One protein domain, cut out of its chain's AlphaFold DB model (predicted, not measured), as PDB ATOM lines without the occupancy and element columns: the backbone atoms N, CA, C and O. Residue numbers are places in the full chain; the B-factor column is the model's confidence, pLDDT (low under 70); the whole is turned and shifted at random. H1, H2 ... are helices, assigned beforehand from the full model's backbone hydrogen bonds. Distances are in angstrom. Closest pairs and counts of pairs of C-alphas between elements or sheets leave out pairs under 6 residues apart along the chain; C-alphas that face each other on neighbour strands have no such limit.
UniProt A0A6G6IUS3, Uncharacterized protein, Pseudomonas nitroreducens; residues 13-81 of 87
ATOM      1  N   ASP A  13     176.176 147.953 242.235       88.62
ATOM      2  CA  ASP A  13     175.292 148.316 243.347       88.62
ATOM      3  C   ASP A  13     175.145 149.835 243.493       88.62
ATOM      4  O   ASP A  13     174.050 150.320 243.773       88.62
ATOM      5  N   GLU A  14     176.204 150.598 243.216       90.69
ATOM      6  CA  GLU A  14     176.147 152.063 243.182       90.69
ATOM      7  C   GLU A  14     175.284 152.553 242.016       90.69
ATOM      8  O   GLU A  14     174.450 153.436 242.201       90.69
ATOM      9  N   MET A  15     175.392 151.931 240.836       92.31
ATOM     10  CA  MET A  15     174.506 152.208 239.701       92.31
ATOM     11  C   MET A  15     173.042 151.924 240.051       92.31
ATOM     12  O   MET A  15     172.171 152.726 239.724       92.31
ATOM     13  N   ARG A  16     172.753 150.815 240.750       92.88
ATOM     14  CA  ARG A  16     171.396 150.493 241.232       92.88
ATOM     15  C   ARG A  16     170.893 151.526 242.237       92.88
ATOM     16  O   ARG A  16     169.747 151.961 242.136       92.88
ATOM     17  N   ALA A  17     171.742 151.947 243.172       95.31
ATOM     18  CA  ALA A  17     171.400 152.989 244.130       95.31
ATOM     19  C   ALA A  17     171.101 154.323 243.426       95.31
ATOM     20  O   ALA A  17     170.086 154.956 243.722       95.31
ATOM     21  N   LEU A  18     171.924 154.723 242.448       95.44
ATOM     22  CA  LEU A  18     171.685 155.924 241.644       95.44
ATOM     23  C   LEU A  18     170.403 155.818 240.811       95.44
ATOM     24  O   LEU A  18     169.656 156.788 240.745       95.44
ATOM     25  N   TRP A  19     170.105 154.649 240.240       95.19
ATOM     26  CA  TRP A  19     168.883 154.411 239.465       95.19
ATOM     27  C   TRP A  19     167.599 154.617 240.283       95.19
ATOM     28  O   TRP A  19     166.613 155.175 239.790       95.19
ATOM     29  N   VAL A  20     167.603 154.152 241.536       96.50
ATOM     30  CA  VAL A  20     166.481 154.331 242.471       96.50
ATOM     31  C   VAL A  20     166.391 155.784 242.932       96.50
ATOM     32  O   VAL A  20     165.299 156.352 242.966       96.50
ATOM     33  N   LYS A  21     167.536 156.391 243.264       97.56
ATOM     34  CA  LYS A  21     167.621 157.759 243.790       97.56
ATOM     35  C   LYS A  21     167.256 158.822 242.752       97.56
ATOM     36  O   LYS A  21     166.666 159.837 243.110       97.56
ATOM     37  N   HIS A  22     167.603 158.607 241.486       96.25
ATOM     38  CA  HIS A  22     167.435 159.585 240.417       96.25
ATOM     39  C   HIS A  22     166.434 159.078 239.367       96.25
ATOM     40  O   HIS A  22     166.708 158.153 238.603       96.25
ATOM     41  N   GLN A  23     165.255 159.711 239.327       94.44
ATOM     42  CA  GLN A  23     164.219 159.469 238.309       94.44
ATOM     43  C   GLN A  23     164.457 160.265 237.015       94.44
ATOM     44  O   GLN A  23     163.726 160.076 236.046       94.44
ATOM     45  N   ASP A  24     165.466 161.140 237.007       97.62
ATOM     46  CA  ASP A  24     165.862 161.945 235.855       97.62
ATOM     47  C   ASP A  24     166.193 161.042 234.643       97.62
ATOM     48  O   ASP A  24     167.043 160.145 234.763       97.62
ATOM     49  N   PRO A  25     165.526 161.238 233.487       96.50
ATOM     50  CA  PRO A  25     165.760 160.445 232.285       96.50
ATOM     51  C   PRO A  25     167.209 160.470 231.787       96.50
ATOM     52  O   PRO A  25     167.703 159.436 231.332       96.50
ATOM     53  N   ASP A  26     167.904 161.600 231.901       97.75
ATOM     54  CA  ASP A  26     169.264 161.757 231.386       97.75
ATOM     55  C   ASP A  26     170.265 160.999 232.260       97.75
ATOM     56  O   ASP A  26     171.138 160.290 231.751       97.75
ATOM     57  N   ILE A  27     170.080 161.038 233.585       95.25
ATOM     58  CA  ILE A  27     170.887 160.240 234.521       95.25
ATOM     59  C   ILE A  27     170.679 158.746 234.258       95.25
ATOM     60  O   ILE A  27     171.636 157.972 234.221       95.25
ATOM     61  N   ARG A  28     169.431 158.321 234.045       95.62
ATOM     62  CA  ARG A  28     169.117 156.919 233.739       95.62
ATOM     63  C   ARG A  28     169.737 156.466 232.429       95.62
ATOM     64  O   ARG A  28     170.309 155.379 232.380       95.62
ATOM     65  N   ARG A  29     169.655 157.297 231.390       97.06
ATOM     66  CA  ARG A  29     170.289 157.028 230.099       97.06
ATOM     67  C   ARG A  29     171.800 156.874 230.250       97.06
ATOM     68  O   ARG A  29     172.343 155.899 229.745       97.06
ATOM     69  N   LEU A  30     172.448 157.762 231.003       96.06
ATOM     70  CA  LEU A  30     173.882 157.677 231.273       96.06
ATOM     71  C   LEU A  30     174.254 156.368 231.986       96.06
ATOM     72  O   LEU A  30     175.202 155.694 231.591       96.06
ATOM     73  N   LEU A  31     173.490 155.959 233.006       94.81
ATOM     74  CA  LEU A  31     173.719 154.683 233.692       94.81
ATOM     75  C   LEU A  31     173.563 153.485 232.743       94.81
ATOM     76  O   LEU A  31     174.357 152.547 232.799       94.81
ATOM     77  N   LEU A  32     172.569 153.510 231.854       94.69
ATOM     78  CA  LEU A  32     172.388 152.461 230.847       94.69
ATOM     79  C   LEU A  32     173.541 152.422 229.842       94.69
ATOM     80  O   LEU A  32     173.962 151.338 229.452       94.69
ATOM     81  N   GLU A  33     174.077 153.575 229.451       95.50
ATOM     82  CA  GLU A  33     175.209 153.670 228.526       95.50
ATOM     83  C   GLU A  33     176.498 153.099 229.138       95.50
ATOM     84  O   GLU A  33     177.243 152.377 228.470       95.50
ATOM     85  N   VAL A  34     176.709 153.314 230.442       91.81
ATOM     86  CA  VAL A  34     177.801 152.680 231.198       91.81
ATOM     87  C   VAL A  34     177.642 151.156 231.224       91.81
ATOM     88  O   VAL A  34     178.596 150.434 230.936       91.81
ATOM     89  N   GLU A  35     176.449 150.646 231.540       90.75
ATOM     90  CA  GLU A  35     176.178 149.199 231.544       90.75
ATOM     91  C   GLU A  35     176.321 148.588 230.141       90.75
ATOM     92  O   GLU A  35     176.879 147.500 229.993       90.75
ATOM     93  N   HIS A  36     175.864 149.286 229.100       93.00
ATOM     94  CA  HIS A  36     176.015 148.851 227.715       93.00
ATOM     95  C   HIS A  36     177.494 148.739 227.325       93.00
ATOM     96  O   HIS A  36     177.925 147.693 226.840       93.00
ATOM     97  N   SER A  37     178.288 149.767 227.626       90.06
ATOM     98  CA  SER A  37     179.729 149.786 227.347       90.06
ATOM     99  C   SER A  37     180.461 148.639 228.047       90.06
ATOM    100  O   SER A  37     181.305 147.975 227.447       90.06
ATOM    101  N   ARG A  38     180.084 148.333 229.296       88.31
ATOM    102  CA  ARG A  38     180.625 147.189 230.050       88.31
ATOM    103  C   ARG A  38     180.325 145.846 229.398       88.31
ATOM    104  O   ARG A  38     181.191 144.979 229.402       88.31
ATOM    105  N   ARG A  39     179.127 145.666 228.839       88.31
ATOM    106  CA  ARG A  39     178.755 144.433 228.124       88.31
ATOM    107  C   ARG A  39     179.554 144.264 226.843       88.31
ATOM    108  O   ARG A  39     180.111 143.197 226.628       88.31
ATOM    109  N   VAL A  40     179.685 145.332 226.058       91.12
ATOM    110  CA  VAL A  40     180.500 145.313 224.835       91.12
ATOM    111  C   VAL A  40     181.956 144.979 225.164       91.12
ATOM    112  O   VAL A  40     182.546 144.111 224.530       91.12
ATOM    113  N   LEU A  41     182.533 145.602 226.195       87.69
ATOM    114  CA  LEU A  41     183.888 145.275 226.651       87.69
ATOM    115  C   LEU A  41     184.009 143.827 227.135       87.69
ATOM    116  O   LEU A  41     185.052 143.204 226.926       87.69
ATOM    117  N   ALA A  42     182.950 143.286 227.743       85.50
ATOM    118  CA  ALA A  42     182.937 141.895 228.155       85.50
ATOM    119  C   ALA A  42     182.987 140.934 226.959       85.50
ATOM    120  O   ALA A  42     183.813 140.026 226.928       85.50
ATOM    121  N   GLU A  43     182.193 141.205 225.927       89.94
ATOM    122  CA  GLU A  43     182.213 140.443 224.676       89.94
ATOM    123  C   GLU A  43     183.561 140.567 223.945       89.94
ATOM    124  O   GLU A  43     184.080 139.590 223.403       89.94
ATOM    125  N   VAL A  44     184.179 141.754 223.955       90.25
ATOM    126  CA  VAL A  44     185.528 141.957 223.397       90.25
ATOM    127  C   VAL A  44     186.563 141.114 224.140       90.25
ATOM    128  O   VAL A  44     187.438 140.529 223.501       90.25
ATOM    129  N   HIS A  45     186.469 141.021 225.467       87.12
ATOM    130  CA  HIS A  45     187.348 140.168 226.261       87.12
ATOM    131  C   HIS A  45     187.175 138.683 225.915       87.12
ATOM    132  O   HIS A  45     188.168 137.980 225.731       87.12
ATOM    133  N   ASP A  46     185.939 138.210 225.768       87.25
ATOM    134  CA  ASP A  46     185.669 136.813 225.408       87.25
ATOM    135  C   ASP A  46     186.217 136.476 224.011       87.25
ATOM    136  O   ASP A  46     186.890 135.457 223.822       87.25
ATOM    137  N   ASN A  47     186.032 137.381 223.045       90.94
ATOM    138  CA  ASN A  47     186.630 137.265 221.714       90.94
ATOM    139  C   ASN A  47     188.164 137.265 221.770       90.94
ATOM    140  O   ASN A  47     188.818 136.492 221.065       90.94
ATOM    141  N   PHE A  48     188.754 138.110 222.619       89.50
ATOM    142  CA  PHE A  48     190.195 138.139 222.841       89.50
ATOM    143  C   PHE A  48     190.718 136.797 223.372       89.50
ATOM    144  O   PHE A  48     191.705 136.287 222.839       89.50
ATOM    145  N   GLU A  49     190.068 136.203 224.376       88.31
ATOM    146  CA  GLU A  49     190.483 134.909 224.935       88.31
ATOM    147  C   GLU A  49     190.428 133.799 223.873       88.31
ATOM    148  O   GLU A  49     191.370 133.010 223.757       88.31
ATOM    149  N   ALA A  50     189.392 133.792 223.027       90.62
ATOM    150  CA  ALA A  50     189.284 132.857 221.908       90.62
ATOM    151  C   ALA A  50     190.421 133.035 220.881       90.62
ATOM    152  O   ALA A  50     191.056 132.057 220.472       90.62
ATOM    153  N   ILE A  51     190.729 134.281 220.496       90.25
ATOM    154  CA  ILE A  51     191.833 134.600 219.574       90.25
ATOM    155  C   ILE A  51     193.177 134.188 220.179       90.25
ATOM    156  O   ILE A  51     194.003 133.575 219.503       90.25
ATOM    157  N   HIS A  52     193.409 134.506 221.451       88.75
ATOM    158  CA  HIS A  52     194.649 134.181 222.144       88.75
ATOM    159  C   HIS A  52     194.853 132.666 222.266       88.75
ATOM    160  O   HIS A  52     195.964 132.181 222.033       88.75
ATOM    161  N   ALA A  53     193.795 131.912 222.579       88.38
ATOM    162  CA  ALA A  53     193.836 130.454 222.593       88.38
ATOM    163  C   ALA A  53     194.190 129.891 221.206       88.38
ATOM    164  O   ALA A  53     195.162 129.143 221.086       88.38
ATOM    165  N   GLY A  54     193.484 130.331 220.160       90.38
ATOM    166  CA  GLY A  54     193.734 129.888 218.786       90.38
ATOM    167  C   GLY A  54     195.125 130.265 218.266       90.38
ATOM    168  O   GLY A  54     195.744 129.486 217.543       90.38
ATOM    169  N   TRP A  55     195.658 131.425 218.658       90.19
ATOM    170  CA  TRP A  55     197.019 131.838 218.307       90.19
ATOM    171  C   TRP A  55     198.070 130.919 218.931       90.19
ATOM    172  O   TRP A  55     198.987 130.463 218.242       90.19
ATOM    173  N   ARG A  56     197.937 130.622 220.233       87.19
ATOM    174  CA  ARG A  56     198.875 129.736 220.935       87.19
ATOM    175  C   ARG A  56     198.882 128.328 220.354       87.19
ATOM    176  O   ARG A  56     199.950 127.732 220.287       87.19
ATOM    177  N   GLU A  57     197.723 127.829 219.941       89.19
ATOM    178  CA  GLU A  57     197.590 126.504 219.336       89.19
ATOM    179  C   GLU A  57     198.172 126.444 217.916       89.19
ATOM    180  O   GLU A  57     198.901 125.511 217.594       89.19
ATOM    181  N   LYS A  58     197.867 127.432 217.060       88.19
ATOM    182  CA  LYS A  58     198.173 127.359 215.618       88.19
ATOM    183  C   LYS A  58     199.532 127.921 215.220       88.19
ATOM    184  O   LYS A  58     200.137 127.417 214.281       88.19
ATOM    185  N   VAL A  59     199.970 129.003 215.859       87.50
ATOM    186  CA  VAL A  59     201.189 129.729 215.459       87.50
ATOM    187  C   VAL A  59     202.334 129.433 216.420       87.50
ATOM    188  O   VAL A  59     203.474 129.259 215.996       87.50
ATOM    189  N   GLY A  60     202.036 129.357 217.719       76.50
ATOM    190  CA  GLY A  60     203.060 129.331 218.758       76.50
ATOM    191  C   GLY A  60     203.767 130.688 218.922       76.50
ATOM    192  O   GLY A  60     203.606 131.617 218.130       76.50
ATOM    193  N   GLY A  61     204.537 130.832 220.004       77.56
ATOM    194  CA  GLY A  61     205.236 132.081 220.333       77.56
ATOM    195  C   GLY A  61     204.340 133.194 220.904       77.56
ATOM    196  O   GLY A  61     203.113 133.098 220.947       77.56
ATOM    197  N   GLY A  62     204.972 134.258 221.406       77.56
ATOM    198  CA  GLY A  62     204.282 135.407 222.001       77.56
ATOM    199  C   GLY A  62     203.986 136.503 220.977       77.56
ATOM    200  O   GLY A  62     204.894 136.962 220.292       77.56
ATOM    201  N   SER A  63     202.734 136.963 220.904       84.31
ATOM    202  CA  SER A  63     202.367 138.170 220.151       84.31
ATOM    203  C   SER A  63     202.320 139.380 221.082       84.31
ATOM    204  O   SER A  63     201.565 139.399 222.058       84.31
ATOM    205  N   VAL A  64     203.109 140.410 220.763       86.69
ATOM    206  CA  VAL A  64     203.136 141.676 221.516       86.69
ATOM    207  C   VAL A  64     201.764 142.350 221.495       86.69
ATOM    208  O   VAL A  64     201.303 142.813 222.534       86.69
ATOM    209  N   ALA A  65     201.073 142.334 220.351       86.25
ATOM    210  CA  ALA A  65     199.742 142.923 220.217       86.25
ATOM    211  C   ALA A  65     198.713 142.221 221.120       86.25
ATOM    212  O   ALA A  65     197.964 142.878 221.838       86.25
ATOM    213  N   ILE A  66     198.730 140.884 221.165       86.31
ATOM    214  CA  ILE A  66     197.851 140.105 222.053       86.31
ATOM    215  C   ILE A  66     198.171 140.410 223.525       86.31
ATOM    216  O   ILE A  66     197.268 140.575 224.343       86.31
ATOM    217  N   HIS A  67     199.450 140.550 223.879       84.88
ATOM    218  CA  HIS A  67     199.839 140.921 225.238       84.88
ATOM    219  C   HIS A  67     199.384 142.342 225.626       84.88
ATOM    220  O   HIS A  67     198.906 142.565 226.743       84.88
ATOM    221  N   GLN A  68     199.480 143.302 224.702       88.94
ATOM    222  CA  GLN A  68     198.977 144.664 224.894       88.94
ATOM    223  C   GLN A  68     197.455 144.681 225.067       88.94
ATOM    224  O   GLN A  68     196.965 145.305 226.006       88.94
ATOM    225  N   MET A  69     196.712 143.942 224.238       87.81
ATOM    226  CA  MET A  69     195.257 143.797 224.375       87.81
ATOM    227  C   MET A  69     194.875 143.197 225.726       87.81
ATOM    228  O   MET A  69     194.007 143.741 226.404       87.81
ATOM    229  N   LYS A  70     195.574 142.143 226.170       85.12
ATOM    230  CA  LYS A  70     195.375 141.560 227.503       85.12
ATOM    231  C   LYS A  70     195.543 142.596 228.608       85.12
ATOM    232  O   LYS A  70     194.766 142.621 229.553       85.12
ATOM    233  N   THR A  71     196.570 143.436 228.500       87.12
ATOM    234  CA  THR A  71     196.878 144.461 229.504       87.12
ATOM    235  C   THR A  71     195.811 145.552 229.527       87.12
ATOM    236  O   THR A  71     195.345 145.924 230.600       87.12
ATOM    237  N   LEU A  72     195.384 146.031 228.356       87.44
ATOM    238  CA  LEU A  72     194.306 147.013 228.228       87.44
ATOM    239  C   LEU A  72     192.991 146.476 228.797       87.44
ATOM    240  O   LEU A  72     192.381 147.126 229.640       87.44
ATOM    241  N   LEU A  73     192.604 145.260 228.405       84.12
ATOM    242  CA  LEU A  73     191.395 144.613 228.903       84.12
ATOM    243  C   LEU A  73     191.478 144.325 230.398       84.12
ATOM    244  O   LEU A  73     190.499 144.535 231.093       84.12
ATOM    245  N   ALA A  74     192.628 143.903 230.926       78.31
ATOM    246  CA  ALA A  74     192.793 143.703 232.362       78.31
ATOM    247  C   ALA A  74     192.679 145.024 233.134       78.31
ATOM    248  O   ALA A  74     192.043 145.057 234.183       78.31
ATOM    249  N   ASN A  75     193.256 146.115 232.627       78.75
ATOM    250  CA  ASN A  75     193.146 147.428 233.261       78.75
ATOM    251  C   ASN A  75     191.695 147.927 233.266       78.75
ATOM    252  O   ASN A  75     191.235 148.419 234.292       78.75
ATOM    253  N   GLU A  76     190.966 147.724 232.168       73.75
ATOM    254  CA  GLU A  76     189.555 148.103 232.041       73.75
ATOM    255  C   GLU A  76     188.616 147.179 232.841       73.75
ATOM    256  O   GLU A  76     187.691 147.623 233.514       73.75
ATOM    257  N   TRP A  77     188.876 145.873 232.848       66.06
ATOM    258  CA  TRP A  77     188.058 144.871 233.535       66.06
ATOM    259  C   TRP A  77     188.262 144.887 235.051       66.06
ATOM    260  O   TRP A  77     187.306 144.734 235.814       66.06
ATOM    261  N   ASN A  78     189.494 145.111 235.522       56.66
ATOM    262  CA  ASN A  78     189.785 145.240 236.953       56.66
ATOM    263  C   ASN A  78     189.109 146.470 237.580       56.66
ATOM    264  O   ASN A  78     188.982 146.534 238.800       56.66
ATOM    265  N   MET A  79     188.620 147.408 236.764       55.28
ATOM    266  CA  MET A  79     187.771 148.512 237.203       55.28
ATOM    267  C   MET A  79     186.308 148.073 237.441       55.28
ATOM    268  O   MET A  79     185.649 148.566 238.350       55.28
ATOM    269  N   GLY A  80     185.781 147.090 236.707       49.81
ATOM    270  CA  GLY A  80     184.375 146.668 236.820       49.81
ATOM    271  C   GLY A  80     184.053 145.645 237.920       49.81
ATOM    272  O   GLY A  80     182.876 145.392 238.177       49.81
ATOM    273  N   ARG A  81     185.062 145.027 238.556       48.66
ATOM    274  CA  ARG A  81     184.902 143.794 239.358       48.66
ATOM    275  C   ARG A  81     185.059 143.935 240.878       48.66
ATOM    276  O   ARG A  81     185.268 142.919 241.542       48.66
TER     277      ARG A  81
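AT A GLANCE: This is residues 13 to 81 of the 87 residues of an uncharacterized protein of Pseudomonas nitroreducens (UniProt A0A6G6IUS3). One long helix, H2, forms the spine of a rod, and two shorter helices fold back along it from its two ends: H1 along its first part and H3 along its later half. H1 and H3 point toward each other but leave a gap between them. The printed part has 69 residues, with three named helices in the order H1, H2, H3 and no named strand; the class is all helix. It is only just extended, close to loose, with a radius of gyration of the C-alphas of 16.8 A, and it spans 53 by 16 by 15 A.

IN THESE COORDINATES: H2, residues 25 to 58, is 49.2 A long, from C-alpha 25 at (165.760, 160.445, 232.285) to C-alpha 58 at (198.173, 127.359, 215.618). H1 is residues 13 to 21, 12.2 A long, and begins with C-alpha 13 at (175.292, 148.316, 243.347). H3, residues 64 to 80, is 24.7 A long and ends with C-alpha 80 at (184.375, 146.668, 236.820).

HOW THE PARTS SIT: H2 touches H3 with its residues 38 to 52 alone; the closest C-alphas are those of His 45 and Leu 73, 6.6 A apart. The two form a helical hairpin, running opposite ways at a shallow tilt of 34.6 degrees, only just short of steep. H2 touches H1 with its residues 27 to 31 alone; the closest C-alphas, of Trp 19 and Arg 28, are 6.3 A apart. These two also form a helical hairpin, opposite ways at a shallow tilt of 21 degrees. H1 and H3 are apart. In H1 and H2 every O i to N i+4 pair is within hydrogen-bond range; in H3, 11 of 13 are.

THE WHOLE: The two C-alphas farthest apart, those of Gln 23 and Gly 60, are 52.9 A apart. Residues 21 to 26 stand free, and so do residues 56 to 61, of which 56 to 58 belong to H2. The printed part has no cut, and both links are tight. The mean pLDDT of the printed part is 87.0; residues 77 to 81 are under 70.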